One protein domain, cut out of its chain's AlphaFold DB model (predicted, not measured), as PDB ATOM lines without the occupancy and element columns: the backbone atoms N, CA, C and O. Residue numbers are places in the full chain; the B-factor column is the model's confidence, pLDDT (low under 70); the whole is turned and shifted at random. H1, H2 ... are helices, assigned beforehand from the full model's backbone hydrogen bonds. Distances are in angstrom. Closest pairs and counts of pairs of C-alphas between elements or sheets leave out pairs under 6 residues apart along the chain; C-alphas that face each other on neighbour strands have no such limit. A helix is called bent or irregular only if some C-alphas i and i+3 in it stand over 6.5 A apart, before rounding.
ATOM      1  N   GLN A  67     -27.072  73.218  38.565       81.56
ATOM      2  CA  GLN A  67     -27.979  72.743  37.510       81.56
ATOM      3  C   GLN A  67     -27.353  71.638  36.646       81.56
ATOM      4  O   GLN A  67     -28.023  70.673  36.287       81.56
ATOM      5  N   LYS A  68     -26.059  71.739  36.305       84.62
ATOM      6  CA  LYS A  68     -25.360  70.668  35.572       84.62
ATOM      7  C   LYS A  68     -25.260  69.381  36.393       84.62
ATOM      8  O   LYS A  68     -25.399  68.302  35.823       84.62
ATOM      9  N   ILE A  69     -25.005  69.481  37.699       81.38
ATOM     10  CA  ILE A  69     -24.974  68.321  38.604       81.38
ATOM     11  C   ILE A  69     -26.364  67.688  38.689       81.38
ATOM     12  O   ILE A  69     -26.476  66.475  38.543       81.38
ATOM     13  N   GLN A  70     -27.411  68.496  38.845       77.75
ATOM     14  CA  GLN A  70     -28.794  68.032  38.883       77.75
ATOM     15  C   GLN A  70     -29.180  67.303  37.591       77.75
ATOM     16  O   GLN A  70     -29.565  66.141  37.648       77.75
ATOM     17  N   LYS A  71     -28.933  67.905  36.419       80.12
ATOM     18  CA  LYS A  71     -29.179  67.256  35.118       80.12
ATOM     19  C   LYS A  71     -28.410  65.944  34.947       80.12
ATOM     20  O   LYS A  71     -28.901  65.016  34.309       80.12
ATOM     21  N   LYS A  72     -27.182  65.850  35.474       84.62
ATOM     22  CA  LYS A  72     -26.414  64.593  35.458       84.62
ATOM     23  C   LYS A  72     -27.058  63.530  36.349       84.62
ATOM     24  O   LYS A  72     -27.140  62.387  35.916       84.62
ATOM     25  N   ARG A  73     -27.517  63.900  37.548       75.75
ATOM     26  CA  ARG A  73     -28.224  62.990  38.462       75.75
ATOM     27  C   ARG A  73     -29.523  62.484  37.835       75.75
ATOM     28  O   ARG A  73     -29.681  61.282  37.712       75.75
ATOM     29  N   GLU A  74     -30.341  63.377  37.283       81.06
ATOM     30  CA  GLU A  74     -31.594  63.018  36.599       81.06
ATOM     31  C   GLU A  74     -31.383  62.013  35.453       81.06
ATOM     32  O   GLU A  74     -32.151  61.062  35.304       81.06
ATOM     33  N   LYS A  75     -30.316  62.176  34.658       81.50
ATOM     34  CA  LYS A  75     -29.969  61.215  33.596       81.50
ATOM     35  C   LYS A  75     -29.595  59.842  34.146       81.50
ATOM     36  O   LYS A  75     -30.055  58.835  33.612       81.50
ATOM     37  N   ILE A  76     -28.758  59.801  35.183       81.56
ATOM     38  CA  ILE A  76     -28.352  58.547  35.836       81.56
ATOM     39  C   ILE A  76     -29.580  57.853  36.432       81.56
ATOM     40  O   ILE A  76     -29.757  56.653  36.241       81.56
ATOM     41  N   ASP A  77     -30.454  58.615  37.082       79.12
ATOM     42  CA  ASP A  77     -31.668  58.101  37.709       79.12
ATOM     43  C   ASP A  77     -32.646  57.538  36.674       79.12
ATOM     44  O   ASP A  77     -33.196  56.455  36.863       79.12
ATOM     45  N   THR A  78     -32.810  58.220  35.537       82.94
ATOM     46  CA  THR A  78     -33.659  57.740  34.436       82.94
ATOM     47  C   THR A  78     -33.113  56.439  33.847       82.94
ATOM     48  O   THR A  78     -33.856  55.471  33.686       82.94
ATOM     49  N   ALA A  79     -31.805  56.371  33.582       84.25
ATOM     50  CA  ALA A  79     -31.167  55.155  33.072       84.25
ATOM     51  C   ALA A  79     -31.310  53.981  34.055       84.25
ATOM     52  O   ALA A  79     -31.603  52.856  33.657       84.25
ATOM     53  N   LYS A  80     -31.165  54.257  35.352       83.12
ATOM     54  CA  LYS A  80     -31.360  53.274  36.416       83.12
ATOM     55  C   LYS A  80     -32.796  52.762  36.482       83.12
ATOM     56  O   LYS A  80     -33.006  51.571  36.702       83.12
ATOM     57  N   HIS A  81     -33.768  53.650  36.295       84.31
ATOM     58  CA  HIS A  81     -35.176  53.285  36.276       84.31
ATOM     59  C   HIS A  81     -35.499  52.344  35.117       84.31
ATOM     60  O   HIS A  81     -36.103  51.299  35.340       84.31
ATOM     61  N   HIS A  82     -35.013  52.658  33.913       87.06
ATOM     62  CA  HIS A  82     -35.126  51.755  32.766       87.06
ATOM     63  C   HIS A  82     -34.495  50.392  33.051       87.06
ATOM     64  O   HIS A  82     -35.156  49.376  32.889       87.06
ATOM     65  N   TYR A  83     -33.276  50.369  33.593       88.56
ATOM     66  CA  TYR A  83     -32.595  49.120  33.930       88.56
ATOM     67  C   TYR A  83     -33.388  48.237  34.909       88.56
ATOM     68  O   TYR A  83     -33.478  47.026  34.724       88.56
ATOM     69  N   ILE A  84     -33.988  48.829  35.946       87.12
ATOM     70  CA  ILE A  84     -34.840  48.091  36.890       87.12
ATOM     71  C   ILE A  84     -36.101  47.562  36.194       87.12
ATOM     72  O   ILE A  84     -36.485  46.417  36.434       87.12
ATOM     73  N   ASN A  85     -36.736  48.370  35.340       88.50
ATOM     74  CA  ASN A  85     -37.932  47.958  34.606       88.50
ATOM     75  C   ASN A  85     -37.633  46.771  33.684       88.50
ATOM     76  O   ASN A  85     -38.373  45.793  33.717       88.50
ATOM     77  N   ASP A  86     -36.513  46.811  32.958       90.25
ATOM     78  CA  ASP A  86     -36.077  45.724  32.077       90.25
ATOM     79  C   ASP A  86     -35.858  44.420  32.864       90.25
ATOM     80  O   ASP A  86     -36.269  43.338  32.439       90.25
ATOM     81  N   GLN A  87     -35.254  44.508  34.054       89.88
ATOM     82  CA  GLN A  87     -35.048  43.353  34.931       89.88
ATOM     83  C   GLN A  87     -36.363  42.754  35.435       89.88
ATOM     84  O   GLN A  87     -36.516  41.532  35.470       89.88
ATOM     85  N   ILE A  88     -37.309  43.601  35.835       90.38
ATOM     86  CA  ILE A  88     -38.631  43.174  36.299       90.38
ATOM     87  C   ILE A  88     -39.415  42.533  35.152       90.38
ATOM     88  O   ILE A  88     -40.017  41.478  35.344       90.38
ATOM     89  N   GLU A  89     -39.375  43.123  33.957       91.56
ATOM     90  CA  GLU A  89     -40.029  42.566  32.775       91.56
ATOM     91  C   GLU A  89     -39.439  41.203  32.399       91.56
ATOM     92  O   GLU A  89     -40.184  40.262  32.124       91.56
ATOM     93  N   TYR A  90     -38.113  41.066  32.446       91.62
ATOM     94  CA  TYR A  90     -37.454  39.784  32.214       91.62
ATOM     95  C   TYR A  90     -37.939  38.710  33.194       91.62
ATOM     96  O   TYR A  90     -38.305  37.611  32.776       91.62
ATOM     97  N   ILE A  91     -37.988  39.022  34.494       89.19
ATOM     98  CA  ILE A  91     -38.453  38.071  35.511       89.19
ATOM     99  C   ILE A  91     -39.924  37.698  35.277       89.19
ATOM    100  O   ILE A  91     -40.266  36.519  35.372       89.19
ATOM    101  N   ASP A  92     -40.786  38.661  34.945       91.50
ATOM    102  CA  ASP A  92     -42.201  38.395  34.658       91.50
ATOM    103  C   ASP A  92     -42.365  37.491  33.430       91.50
ATOM    104  O   ASP A  92     -43.124  36.528  33.451       91.50
ATOM    105  N   ARG A  93     -41.589  37.739  32.373       90.00
ATOM    106  CA  ARG A  93     -41.639  36.940  31.144       90.00
ATOM    107  C   ARG A  93     -41.162  35.506  31.359       90.00
ATOM    108  O   ARG A  93     -41.726  34.578  30.788       90.00
ATOM    109  N   VAL A  94     -40.098  35.329  32.139       89.88
ATOM    110  CA  VAL A  94     -39.437  34.029  32.313       89.88
ATOM    111  C   VAL A  94     -40.084  33.194  33.419       89.88
ATOM    112  O   VAL A  94     -40.149  31.971  33.306       89.88
ATOM    113  N   TRP A  95     -40.551  33.830  34.494       88.00
ATOM    114  CA  TRP A  95     -41.090  33.141  35.668       88.00
ATOM    115  C   TRP A  95     -42.575  33.408  35.917       88.00
ATOM    116  O   TRP A  95     -43.294  32.508  36.355       88.00
ATOM    117  N   GLY A  96     -43.027  34.629  35.644       87.69
ATOM    118  CA  GLY A  96     -44.381  35.095  35.922       87.69
ATOM    119  C   GLY A  96     -44.561  35.605  37.350       87.69
ATOM    120  O   GLY A  96     -44.181  34.956  38.331       87.69
ATOM    121  N   TYR A  97     -45.199  36.766  37.474       89.12
ATOM    122  CA  TYR A  97     -45.700  37.277  38.745       89.12
ATOM    123  C   TYR A  97     -47.174  36.932  38.966       89.12
ATOM    124  O   TYR A  97     -47.973  36.810  38.037       89.12
ATOM    125  N   THR A  98     -47.583  36.836  40.233       90.06
ATOM    126  CA  THR A  98     -49.017  36.837  40.549       90.06
ATOM    127  C   THR A  98     -49.615  38.224  40.299       90.06
ATOM    128  O   THR A  98     -48.924  39.242  40.381       90.06
ATOM    129  N   LYS A  99     -50.934  38.297  40.067       89.19
ATOM    130  CA  LYS A  99     -51.647  39.580  39.887       89.19
ATOM    131  C   LYS A  99     -51.395  40.564  41.036       89.19
ATOM    132  O   LYS A  99     -51.321  41.768  40.811       89.19
ATOM    133  N   GLU A 100     -51.277  40.064  42.265       88.50
ATOM    134  CA  GLU A 100     -50.994  40.906  43.430       88.50
ATOM    135  C   GLU A 100     -49.546  41.412  43.435       88.50
ATOM    136  O   GLU A 100     -49.316  42.597  43.669       88.50
ATOM    137  N   GLN A 101     -48.581  40.537  43.134       88.56
ATOM    138  CA  GLN A 101     -47.170  40.913  43.037       88.56
ATOM    139  C   GLN A 101     -46.964  41.986  41.972       88.56
ATOM    140  O   GLN A 101     -46.363  43.016  42.265       88.56
ATOM    141  N   ARG A 102     -47.550  41.790  40.786       89.44
ATOM    142  CA  ARG A 102     -47.490  42.743  39.676       89.44
ATOM    143  C   ARG A 102     -48.004  44.125  40.087       89.44
ATOM    144  O   ARG A 102     -47.289  45.106  39.943       89.44
ATOM    145  N   ARG A 103     -49.184  44.193  40.718       90.44
ATOM    146  CA  ARG A 103     -49.771  45.458  41.200       90.44
ATOM    147  C   ARG A 103     -48.879  46.206  42.189       90.44
ATOM    148  O   ARG A 103     -48.827  47.432  42.151       90.44
ATOM    149  N   VAL A 104     -48.235  45.492  43.114       88.25
ATOM    150  CA  VAL A 104     -47.341  46.115  44.102       88.25
ATOM    151  C   VAL A 104     -46.056  46.597  43.444       88.25
ATOM    152  O   VAL A 104     -45.614  47.701  43.749       88.25
ATOM    153  N   ILE A 105     -45.494  45.808  42.528       88.75
ATOM    154  CA  ILE A 105     -44.295  46.174  41.773       88.75
ATOM    155  C   ILE A 105     -44.561  47.418  40.918       88.75
ATOM    156  O   ILE A 105     -43.823  48.390  41.042       88.75
ATOM    157  N   ASP A 106     -45.641  47.435  40.134       89.12
ATOM    158  CA  ASP A 106     -45.995  48.584  39.288       89.12
ATOM    159  C   ASP A 106     -46.195  49.845  40.147       89.12
ATOM    160  O   ASP A 106     -45.589  50.883  39.893       89.12
ATOM    161  N   ARG A 107     -46.933  49.735  41.264       87.31
ATOM    162  CA  ARG A 107     -47.118  50.853  42.203       87.31
ATOM    163  C   ARG A 107     -45.799  51.337  42.812       87.31
ATOM    164  O   ARG A 107     -45.628  52.536  43.019       87.31
ATOM    165  N   PHE A 108     -44.882  50.425  43.130       86.31
ATOM    166  CA  PHE A 108     -43.562  50.760  43.665       86.31
ATOM    167  C   PHE A 108     -42.711  51.529  42.643       86.31
ATOM    168  O   PHE A 108     -42.046  52.502  43.008       86.31
ATOM    169  N   LEU A 109     -42.770  51.133  41.369       84.19
ATOM    170  CA  LEU A 109     -42.077  51.806  40.270       84.19
ATOM    171  C   LEU A 109     -42.677  53.185  39.966       84.19
ATOM    172  O   LEU A 109     -41.925  54.154  39.854       84.19
ATOM    173  N   ASP A 110     -44.007  53.288  39.913       82.56
ATOM    174  CA  ASP A 110     -44.733  54.537  39.644       82.56
ATOM    175  C   ASP A 110     -44.482  55.588  40.717       82.56
ATOM    176  O   ASP A 110     -44.202  56.751  40.427       82.56
ATOM    177  N   GLN A 111     -44.521  55.175  41.986       75.31
ATOM    178  CA  GLN A 111     -44.270  56.084  43.098       75.31
ATOM    179  C   GLN A 111     -42.804  56.507  43.208       75.31
ATOM    180  O   GLN A 111     -42.487  57.245  44.153       75.31
ATOM    181  N   ARG A 112     -41.938  56.041  42.280       67.88
ATOM    182  CA  ARG A 112     -40.489  56.276  42.202       67.88
ATOM    183  C   ARG A 112     -39.929  56.459  43.595       67.88
ATOM    184  O   ARG A 112     -39.424  57.529  43.940       67.88
ATOM    185  N   ALA A 113     -40.160  55.477  44.462       59.62
ATOM    186  CA  ALA A 113     -39.682  55.558  45.826       59.62
ATOM    187  C   ALA A 113     -38.160  55.458  45.741       59.62
ATOM    188  O   ALA A 113     -37.617  54.362  45.768       59.62
ATOM    189  N   TYR A 114     -37.485  56.603  45.571       58.50
ATOM    190  CA  TYR A 114     -36.034  56.788  45.584       58.50
ATOM    191  C   TYR A 114     -35.483  56.505  46.990       58.50
ATOM    192  O   TYR A 114     -34.773  57.310  47.585       58.50
ATOM    193  N   SER A 115     -35.874  55.374  47.565       64.38
ATOM    194  CA  SER A 115     -35.441  54.920  48.865       64.38
ATOM    195  C   SER A 115     -34.152  54.121  48.720       64.38
ATOM    196  O   SER A 115     -33.745  53.698  47.631       64.38
ATOM    197  N   HIS A 116     -33.503  53.877  49.851       71.44
ATOM    198  CA  HIS A 116     -32.358  52.980  49.934       71.44
ATOM    199  C   HIS A 116     -32.654  51.601  49.301       71.44
ATOM    200  O   HIS A 116     -31.769  50.983  48.701       71.44
ATOM    201  N   ILE A 117     -33.913  51.142  49.350       79.62
ATOM    202  CA  ILE A 117     -34.336  49.879  48.732       79.62
ATOM    203  C   ILE A 117     -34.233  49.936  47.208       79.62
ATOM    204  O   ILE A 117     -33.762  48.971  46.611       79.62
ATOM    205  N   TYR A 118     -34.566  51.058  46.572       78.00
ATOM    206  CA  TYR A 118     -34.460  51.214  45.118       78.00
ATOM    207  C   TYR A 118     -33.027  51.019  44.614       78.00
ATOM    208  O   TYR A 118     -32.771  50.310  43.639       78.00
ATOM    209  N   ASN A 119     -32.061  51.577  45.344       78.88
ATOM    210  CA  ASN A 119     -30.646  51.383  45.046       78.88
ATOM    211  C   ASN A 119     -30.221  49.923  45.237       78.88
ATOM    212  O   ASN A 119     -29.512  49.366  44.394       78.88
ATOM    213  N   ARG A 120     -30.694  49.289  46.313       81.88
ATOM    214  CA  ARG A 120     -30.406  47.887  46.626       81.88
ATOM    215  C   ARG A 120     -31.009  46.920  45.601       81.88
ATOM    216  O   ARG A 120     -30.374  45.910  45.287       81.88
ATOM    217  N   LEU A 121     -32.183  47.243  45.055       82.50
ATOM    218  CA  LEU A 121     -32.860  46.475  44.009       82.50
ATOM    219  C   LEU A 121     -32.011  46.383  42.744       82.50
ATOM    220  O   LEU A 121     -31.663  45.273  42.346       82.50
ATOM    221  N   SER A 122     -31.595  47.529  42.190       79.50
ATOM    222  CA  SER A 122     -30.749  47.565  40.986       79.50
ATOM    223  C   SER A 122     -29.374  46.934  41.181       79.50
ATOM    224  O   SER A 122     -28.830  46.347  40.256       79.50
ATOM    225  N   ALA A 123     -28.780  47.100  42.367       80.06
ATOM    226  CA  ALA A 123     -27.386  46.731  42.590       80.06
ATOM    227  C   ALA A 123     -27.218  45.259  42.983       80.06
ATOM    228  O   ALA A 123     -26.136  44.707  42.820       80.06
ATOM    229  N   SER A 124     -28.254  44.635  43.557       84.81
ATOM    230  CA  SER A 124     -28.108  43.307  44.160       84.81
ATOM    231  C   SER A 124     -29.333  42.416  44.009       84.81
ATOM    232  O   SER A 124     -29.210  41.321  43.474       84.81
ATOM    233  N   LEU A 125     -30.515  42.852  44.453       87.00
ATOM    234  CA  LEU A 125     -31.638  41.932  44.662       87.00
ATOM    235  C   LEU A 125     -32.206  41.388  43.347       87.00
ATOM    236  O   LEU A 125     -32.435  40.184  43.249       87.00
ATOM    237  N   LEU A 126     -32.403  42.248  42.344       89.00
ATOM    238  CA  LEU A 126     -32.901  41.831  41.032       89.00
ATOM    239  C   LEU A 126     -31.839  41.059  40.228       89.00
ATOM    240  O   LEU A 126     -32.164  39.963  39.774       89.00
ATOM    241  N   PRO A 127     -30.567  41.510  40.126       89.94
ATOM    242  CA  PRO A 127     -29.516  40.709  39.493       89.94
ATOM    243  C   PRO A 127     -29.339  39.312  40.109       89.94
ATOM    244  O   PRO A 127     -29.230  38.317  39.390       89.94
ATOM    245  N   GLN A 128     -29.339  39.214  41.444       90.19
ATOM    246  CA  GLN A 128     -29.243  37.931  42.145       90.19
ATOM    247  C   GLN A 128     -30.439  37.030  41.833       90.19
ATOM    248  O   GLN A 128     -30.253  35.845  41.566       90.19
ATOM    249  N   LEU A 129     -31.655  37.584  41.831       90.25
ATOM    250  CA  LEU A 129     -32.859  36.835  41.487       90.25
ATOM    251  C   LEU A 129     -32.814  36.323  40.040       90.25
ATOM    252  O   LEU A 129     -33.108  35.154  39.804       90.25
ATOM    253  N   ILE A 130     -32.397  37.160  39.088       90.31
ATOM    254  CA  ILE A 130     -32.217  36.769  37.681       90.31
ATOM    255  C   ILE A 130     -31.215  35.621  37.567       90.31
ATOM    256  O   ILE A 130     -31.499  34.608  36.932       90.31
ATOM    257  N   THR A 131     -30.082  35.726  38.264       90.38
ATOM    258  CA  THR A 131     -29.045  34.685  38.260       90.38
ATOM    259  C   THR A 131     -29.587  33.370  38.829       90.38
ATOM    260  O   THR A 131     -29.338  32.298  38.278       90.38
ATOM    261  N   MET A 132     -30.373  33.433  39.910       89.06
ATOM    262  CA  MET A 132     -31.047  32.262  40.473       89.06
ATOM    263  C   MET A 132     -32.032  31.639  39.480       89.06
ATOM    264  O   MET A 132     -32.022  30.421  39.330       89.06
ATOM    265  N   ILE A 133     -32.841  32.446  38.785       89.50
ATOM    266  CA  ILE A 133     -33.783  31.980  37.754       89.50
ATOM    267  C   ILE A 133     -33.036  31.271  36.621       89.50
ATOM    268  O   ILE A 133     -33.389  30.150  36.262       89.50
ATOM    269  N   GLU A 134     -31.968  31.868  36.097       89.31
ATOM    270  CA  GLU A 134     -31.183  31.273  35.014       89.31
ATOM    271  C   GLU A 134     -30.526  29.954  35.423       89.31
ATOM    272  O   GLU A 134     -30.564  28.975  34.675       89.31
ATOM    273  N   LEU A 135     -29.944  29.896  36.624       88.94
ATOM    274  CA  LEU A 135     -29.386  28.659  37.167       88.94
ATOM    275  C   LEU A 135     -30.469  27.598  37.380       88.94
ATOM    276  O   LEU A 135     -30.197  26.410  37.202       88.94
ATOM    277  N   CYS A 136     -31.681  28.024  37.737       88.50
ATOM    278  CA  CYS A 136     -32.836  27.153  37.903       88.50
ATOM    279  C   CYS A 136     -33.230  26.474  36.598       88.50
ATOM    280  O   CYS A 136     -33.364  25.253  36.551       88.50
ATOM    281  N   ILE A 137     -33.370  27.281  35.545       86.25
ATOM    282  CA  ILE A 137     -33.757  26.830  34.209       86.25
ATOM    283  C   ILE A 137     -32.669  25.927  33.628       86.25
ATOM    284  O   ILE A 137     -32.976  24.862  33.112       86.25
ATOM    285  N   LYS A 138     -31.390  26.296  33.778       86.31
ATOM    286  CA  LYS A 138     -30.263  25.521  33.234       86.31
ATOM    287  C   LYS A 138     -30.049  24.165  33.908       86.31
ATOM    288  O   LYS A 138     -29.494  23.272  33.280       86.31
ATOM    289  N   ARG A 139     -30.370  24.023  35.201       80.31
ATOM    290  CA  ARG A 139     -29.979  22.840  35.999       80.31
ATOM    291  C   ARG A 139     -31.144  21.933  36.406       80.31
ATOM    292  O   ARG A 139     -30.869  20.920  37.041       80.31
ATOM    293  N   GLU A 140     -32.395  22.316  36.132       72.50
ATOM    294  CA  GLU A 140     -33.637  21.588  36.483       72.50
ATOM    295  C   GLU A 140     -33.631  20.920  37.876       72.50
ATOM    296  O   GLU A 140     -34.172  19.836  38.102       72.50
ATOM    297  N   LYS A 141     -33.004  21.568  38.866       73.25
ATOM    298  CA  LYS A 141     -32.871  20.990  40.207       73.25
ATOM    299  C   LYS A 141     -34.220  20.966  40.927       73.25
ATOM    300  O   LYS A 141     -34.926  21.978  40.999       73.25
ATOM    301  N   ARG A 142     -34.552  19.828  41.553       74.81
ATOM    302  CA  ARG A 142     -35.726  19.697  42.435       74.81
ATOM    303  C   ARG A 142     -35.662  20.745  43.556       74.81
ATOM    304  O   ARG A 142     -34.630  20.909  44.194       74.81
ATOM    305  N   GLY A 143     -36.765  21.461  43.783       77.94
ATOM    306  CA  GLY A 143     -36.875  22.496  44.824       77.94
ATOM    307  C   GLY A 143     -36.476  23.910  44.389       77.94
ATOM    308  O   GLY A 143     -36.885  24.872  45.037       77.94
ATOM    309  N   CYS A 144     -35.804  24.061  43.247       86.69
ATOM    310  CA  CYS A 144     -35.356  25.368  42.776       86.69
ATOM    311  C   CYS A 144     -36.518  26.345  42.506       86.69
ATOM    312  O   CYS A 144     -36.455  27.517  42.880       86.69
ATOM    313  N   LYS A 145     -37.651  25.844  41.984       84.62
ATOM    314  CA  LYS A 145     -38.864  26.664  41.814       84.62
ATOM    315  C   LYS A 145     -39.374  27.268  43.125       84.62
ATOM    316  O   LYS A 145     -39.862  28.393  43.144       84.62
ATOM    317  N   ARG A 146     -39.259  26.531  44.233       87.19
ATOM    318  CA  ARG A 146     -39.700  27.002  45.551       87.19
ATOM    319  C   ARG A 146     -38.788  28.109  46.071       87.19
ATOM    320  O   ARG A 146     -39.277  29.059  46.672       87.19
ATOM    321  N   GLU A 147     -37.488  27.992  45.825       88.56
ATOM    322  CA  GLU A 147     -36.481  28.949  46.278       88.56
ATOM    323  C   GLU A 147     -36.575  30.284  45.526       88.56
ATOM    324  O   GLU A 147     -36.645  31.340  46.157       88.56
ATOM    325  N   VAL A 148     -36.712  30.236  44.197       88.94
ATOM    326  CA  VAL A 148     -36.963  31.425  43.364       88.94
ATOM    327  C   VAL A 148     -38.257  32.123  43.792       88.94
ATOM    328  O   VAL A 148     -38.250  33.320  44.074       88.94
ATOM    329  N   SER A 149     -39.359  31.380  43.936       87.81
ATOM    330  CA  SER A 149     -40.642  31.950  44.372       87.81
ATOM    331  C   SER A 149     -40.586  32.540  45.785       87.81
ATOM    332  O   SER A 149     -41.207  33.571  46.048       87.81
ATOM    333  N   LYS A 150     -39.820  31.930  46.702       91.19
ATOM    334  CA  LYS A 150     -39.569  32.495  48.035       91.19
ATOM    335  C   LYS A 150     -38.839  33.832  47.921       91.19
ATOM    336  O   LYS A 150     -39.262  34.800  48.546       91.19
ATOM    337  N   ARG A 151     -37.806  33.911  47.080       90.25
ATOM    338  CA  ARG A 151     -37.029  35.139  46.887       90.25
ATOM    339  C   ARG A 151     -37.841  36.257  46.231       90.25
ATOM    340  O   ARG A 151     -37.754  37.401  46.668       90.25
ATOM    341  N   ILE A 152     -38.692  35.927  45.256       89.81
ATOM    342  CA  ILE A 152     -39.664  36.872  44.677       89.81
ATOM    343  C   ILE A 152     -40.599  37.406  45.765       89.81
ATOM    344  O   ILE A 152     -40.821  38.612  45.851       89.81
ATOM    345  N   LYS A 153     -41.116  36.525  46.633       90.12
ATOM    346  CA  LYS A 153     -41.995  36.926  47.738       90.12
ATOM    347  C   LYS A 153     -41.287  37.848  48.735       90.12
ATOM    348  O   LYS A 153     -41.893  38.819  49.169       90.12
ATOM    349  N   GLU A 154     -40.028  37.578  49.074       90.81
ATOM    350  CA  GLU A 154     -39.218  38.453  49.936       90.81
ATOM    351  C   GLU A 154     -39.061  39.853  49.329       90.81
ATOM    352  O   GLU A 154     -39.313  40.847  50.005       90.81
ATOM    353  N   ILE A 155     -38.718  39.941  48.039       89.38
ATOM    354  CA  ILE A 155     -38.575  41.225  47.334       89.38
ATOM    355  C   ILE A 155     -39.912  41.979  47.289       89.38
ATOM    356  O   ILE A 155     -39.956  43.172  47.582       89.38
ATOM    357  N   TYR A 156     -41.009  41.277  46.995       89.94
ATOM    358  CA  TYR A 156     -42.361  41.838  47.028       89.94
ATOM    359  C   TYR A 156     -42.723  42.406  48.411       89.94
ATOM    360  O   TYR A 156     -43.267  43.506  48.497       89.94
ATOM    361  N   LEU A 157     -42.413  41.685  49.494       90.12
ATOM    362  CA  LEU A 157     -42.710  42.140  50.854       90.12
ATOM    363  C   LEU A 157     -41.914  43.398  51.208       90.12
ATOM    364  O   LEU A 157     -42.494  44.331  51.755       90.12
ATOM    365  N   LEU A 158     -40.636  43.460  50.825       88.56
ATOM    366  CA  LEU A 158     -39.808  44.654  51.014       88.56
ATOM    367  C   LEU A 158     -40.380  45.869  50.271       88.56
ATOM    368  O   LEU A 158     -40.475  46.954  50.839       88.56
ATOM    369  N   MET A 159     -40.807  45.696  49.016       87.00
ATOM    370  CA  MET A 159     -41.445  46.773  48.246       87.00
ATOM    371  C   MET A 159     -42.759  47.235  48.888       87.00
ATOM    372  O   MET A 159     -43.028  48.435  48.968       87.00
ATOM    373  N   LYS A 160     -43.575  46.294  49.371       87.44
ATOM    374  CA  LYS A 160     -44.839  46.587  50.057       87.44
ATOM    375  C   LYS A 160     -44.618  47.359  51.358       87.44
ATOM    376  O   LYS A 160     -45.355  48.304  51.634       87.44
ATOM    377  N   GLU A 161     -43.610  46.976  52.136       88.12
ATOM    378  CA  GLU A 161     -43.243  47.651  53.381       88.12
ATOM    379  C   GLU A 161     -42.800  49.097  53.118       88.12
ATOM    380  O   GLU A 161     -43.290  50.020  53.765       88.12
ATOM    381  N   GLU A 162     -41.958  49.329  52.111       83.56
ATOM    382  CA  GLU A 162     -41.530  50.684  51.736       83.56
ATOM    383  C   GLU A 162     -42.693  51.569  51.291       83.56
ATOM    384  O   GLU A 162     -42.791  52.725  51.708       83.56
ATOM    385  N   LEU A 163     -43.617  51.025  50.493       83.62
ATOM    386  CA  LEU A 163     -44.843  51.733  50.117       83.62
ATOM    387  C   LEU A 163     -45.674  52.121  51.348       83.62
ATOM    388  O   LEU A 163     -46.243  53.212  51.389       83.62
ATOM    389  N   SER A 164     -45.735  51.250  52.358       82.81
ATOM    390  CA  SER A 164     -46.460  51.538  53.598       82.81
ATOM    391  C   SER A 164     -45.783  52.624  54.445       82.81
ATOM    392  O   SER A 164     -46.473  53.531  54.903       82.81
ATOM    393  N   LYS A 165     -44.445  52.612  54.558       79.81
ATOM    394  CA  LYS A 165     -43.671  53.648  55.268       79.81
ATOM    395  C   LYS A 165     -43.805  55.019  54.614       79.81
ATOM    396  O   LYS A 165     -43.950  56.029  55.292       79.81
ATOM    397  N   LYS A 166     -43.792  55.076  53.281       70.69
ATOM    398  CA  LYS A 166     -43.971  56.344  52.564       70.69
ATOM    399  C   LYS A 166     -45.373  56.922  52.787       70.69
ATOM    400  O   LYS A 166     -45.527  58.137  52.904       70.69
ATOM    401  N   LYS A 167     -46.389  56.056  52.885       66.94
ATOM    402  CA  LYS A 167     -47.762  56.465  53.204       66.94
ATOM    403  C   LYS A 167     -47.853  57.086  54.603       66.94
ATOM    404  O   LYS A 167     -48.459  58.144  54.724       66.94
ATOM    405  N   SER A 168     -47.229  56.479  55.617       65.19
ATOM    406  CA  SER A 168     -47.226  57.030  56.980       65.19
ATOM    407  C   SER A 168     -46.441  58.342  57.080       65.19
ATOM    408  O   SER A 168     -46.948  59.297  57.648       65.19
ATOM    409  N   GLN A 169     -45.275  58.446  56.430       63.72
ATOM    410  CA  GLN A 169     -44.495  59.696  56.397       63.72
ATOM    411  C   GLN A 169     -45.245  60.855  55.734       63.72
ATOM    412  O   GLN A 169     -45.172  61.990  56.193       63.72
ATOM    413  N   THR A 170     -45.967  60.581  54.642       61.31
ATOM    414  CA  THR A 170     -46.755  61.617  53.956       61.31
ATOM    415  C   THR A 170     -47.865  62.135  54.872       61.31
ATOM    416  O   THR A 170     -48.095  63.338  54.928       61.31
ATOM    417  N   GLN A 171     -48.509  61.238  55.624       61.00
ATOM    418  CA  GLN A 171     -49.552  61.593  56.579       61.00
ATOM    419  C   GLN A 171     -49.006  62.420  57.756       61.00
ATOM    420  O   GLN A 171     -49.533  63.496  58.013       61.00
ATOM    421  N   GLU A 172     -47.901  62.000  58.378       56.47
ATOM    422  CA  GLU A 172     -47.242  62.760  59.455       56.47
ATOM    423  C   GLU A 172     -46.797  64.152  58.983       56.47
ATOM    424  O   GLU A 172     -47.006  65.147  59.674       56.47
ATOM    425  N   SER A 173     -46.222  64.260  57.778       58.09
ATOM    426  CA  SER A 173     -45.810  65.557  57.223       58.09
ATOM    427  C   SER A 173     -46.991  66.489  56.943       58.09
ATOM    428  O   SER A 173     -46.860  67.701  57.094       58.09
ATOM    429  N   PHE A 174     -48.145  65.925  56.566       50.47
ATOM    430  CA  PHE A 174     -49.370  66.683  56.353       50.47
ATOM    431  C   PHE A 174     -49.925  67.189  57.685       50.47
ATOM    432  O   PHE A 174     -50.146  68.388  57.816       50.47
ATOM    433  N   GLU A 175     -50.050  66.314  58.686       56.47
ATOM    434  CA  GLU A 175     -50.488  66.672  60.043       56.47
ATOM    435  C   GLU A 175     -49.582  67.758  60.649       56.47
ATOM    436  O   GLU A 175     -50.073  68.791  61.094       56.47
ATOM    437  N   THR A 176     -48.260  67.613  60.520       61.09
ATOM    438  CA  THR A 176     -47.291  68.626  60.980       61.09
ATOM    439  C   THR A 176     -47.448  69.954  60.229       61.09
ATOM    440  O   THR A 176     -47.346  71.024  60.821       61.09
ATOM    441  N   SER A 177     -47.682  69.919  58.910       58.97
ATOM    442  CA  SER A 177     -47.879  71.148  58.133       58.97
ATOM    443  C   SER A 177     -49.169  71.870  58.518       58.97
ATOM    444  O   SER A 177     -49.153  73.091  58.633       58.97
ATOM    445  N   VAL A 178     -50.251  71.130  58.774       58.91
ATOM    446  CA  VAL A 178     -51.533  71.684  59.227       58.91
ATOM    447  C   VAL A 178     -51.383  72.306  60.613       58.91
ATOM    448  O   VAL A 178     -51.745  73.463  60.777       58.91
ATOM    449  N   GLU A 179     -50.738  71.623  61.564       56.31
ATOM    450  CA  GLU A 179     -50.465  72.185  62.898       56.31
ATOM    451  C   GLU A 179     -49.635  73.480  62.846       56.31
ATOM    452  O   GLU A 179     -49.853  74.402  63.636       56.31
ATOM    453  N   VAL A 180     -48.676  73.572  61.918       57.94
ATOM    454  CA  VAL A 180     -47.888  74.796  61.708       57.94
ATOM    455  C   VAL A 180     -48.736  75.905  61.087       57.94
ATOM    456  O   VAL A 180     -48.577  77.061  61.471       57.94
ATOM    457  N   PHE A 181     -49.625  75.584  60.144       52.56
ATOM    458  CA  PHE A 181     -50.531  76.568  59.550       52.56
ATOM    459  C   PHE A 181     -51.561  77.084  60.555       52.56
ATOM    460  O   PHE A 181     -51.758  78.295  60.620       52.56
ATOM    461  N   ASP A 182     -52.148  76.212  61.374       59.28
ATOM    462  CA  ASP A 182     -53.115  76.605  62.403       59.28
ATOM    463  C   ASP A 182     -52.466  77.546  63.434       59.28
ATOM    464  O   ASP A 182     -53.022  78.592  63.755       59.28
ATOM    465  N   ARG A 183     -51.217  77.280  63.844       56.06
ATOM    466  CA  ARG A 183     -50.439  78.177  64.727       56.06
ATOM    467  C   ARG A 183     -50.037  79.525  64.126       56.06
ATOM    468  O   ARG A 183     -49.550  80.372  64.866       56.06
ATOM    469  N   LEU A 184     -50.116  79.696  62.809       51.56
ATOM    470  CA  LEU A 184     -49.813  80.967  62.139       51.56
ATOM    471  C   LEU A 184     -51.070  81.814  61.901       51.56
ATOM    472  O   LEU A 184     -50.942  82.971  61.495       51.56
ATOM    473  N   ILE A 185     -52.256  81.227  62.078       58.25
ATOM    474  CA  ILE A 185     -53.555  81.881  61.893       58.25
ATOM    475  C   ILE A 185     -54.136  82.357  63.241       58.25
ATOM    476  O   ILE A 185     -54.906  83.319  63.240       58.25
ATOM    477  N   ASP A 186     -53.720  81.746  64.355       42.59
ATOM    478  CA  ASP A 186     -53.918  82.238  65.734       42.59
ATOM    479  C   ASP A 186     -52.888  83.313  66.140       42.59
ATOM    480  O   ASP A 186     -53.277  84.261  66.865       42.59
TER     481      ASP A 186
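This is residues 67 to 186 of the 186 residues of an uncharacterized protein of hydrothermal vent metagenome (UniProt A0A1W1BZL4). A compact body of helices sends out two helical arms that spread apart: the first stretch of H1, residues 67 to 76, and the far longer last stretch of H4, residues 167 to 185. In the body the bent helix H3 packs with its arm H3b between H1 and the first part of H4, H3b folds back into H4 as a helical hairpin, and the short H2 packs on H4. The printed part has 120 residues with four named helices, in the order H1, H2, H3, H4, and no named strand; its class is all helix. The whole is loose, with a radius of gyration of the C-alphas of 18.7 A and spans of 70 by 35 by 19 A, the length coming from H4.

H1, residues 67 to 94, and H2, residues 99 to 110, are near each other, with 9 pairs of C-alphas within 10 A. H3, residues 116 to 139, was assigned as one helix by its hydrogen bonds but is bent: C-alphas 123 and 126 are 7.5 A apart, and its arms H3a, residues 116 to 123, and H3b, residues 126 to 139, stand at a steep tilt of 40 degrees. With residues 80 to 84 alone H1 touches H3a, the closest C-alphas being those of Ile 84 and Ser 122 at 5.8 A, at a steep tilt of 66 degrees, the same way. With residues 84 to 91 alone it touches H3b, closest at Gln 87 and Leu 126, 6.6 A between C-alphas, at a shallow tilt of 26 degrees, the same way. H4, residues 144 to 185, forms a helical hairpin with H3b, at a shallow tilt of 15 degrees, opposite ways; H4 touches it with residues 144 to 152 alone, and the closest C-alphas, of Cys 136 and Cys 144, are 5.8 A apart. H4 touches H2 with residues 156 to 163 alone, closest at the C-alphas of Gln 101 and Tyr 156, 6.3 A, at a steep tilt of 48 degrees, the same way. H3a and H4 only just touch, with 3 pairs of C-alphas within 8 A, the closest those of Ile 117 and Met 159 at 7.8 A. H1 and H4 are apart, and so are H2 and H3b. In H1, H2, H3a, H3b and H4 every O i to N i+4 pair is within hydrogen-bond range.

H1 begins at C-alpha 67, (-27.979, 72.743, 37.510), and measures 40.7 A from first to last C-alpha. H2 measures 16.5 A, H3a 10.8 A and H3b 19.9 A. H4 runs 62.4 A, from C-alpha 144 at (-35.356, 25.368, 42.776) to C-alpha 185 at (-53.555, 81.881, 61.893).

The C-alphas of Arg 139 and Asp 186, the chain's last residue, are the two farthest apart, at 70.6 A. Without the stretches that stand free, residues 67 to 76, 138 to 143 and 167 to 186, the body spans 34 by 25 by 19 A. The printed part has no cut, and its three links are tight. The mean pLDDT of the printed part is 80.1, with residues 112 to 115 and 167 to 186 under 70.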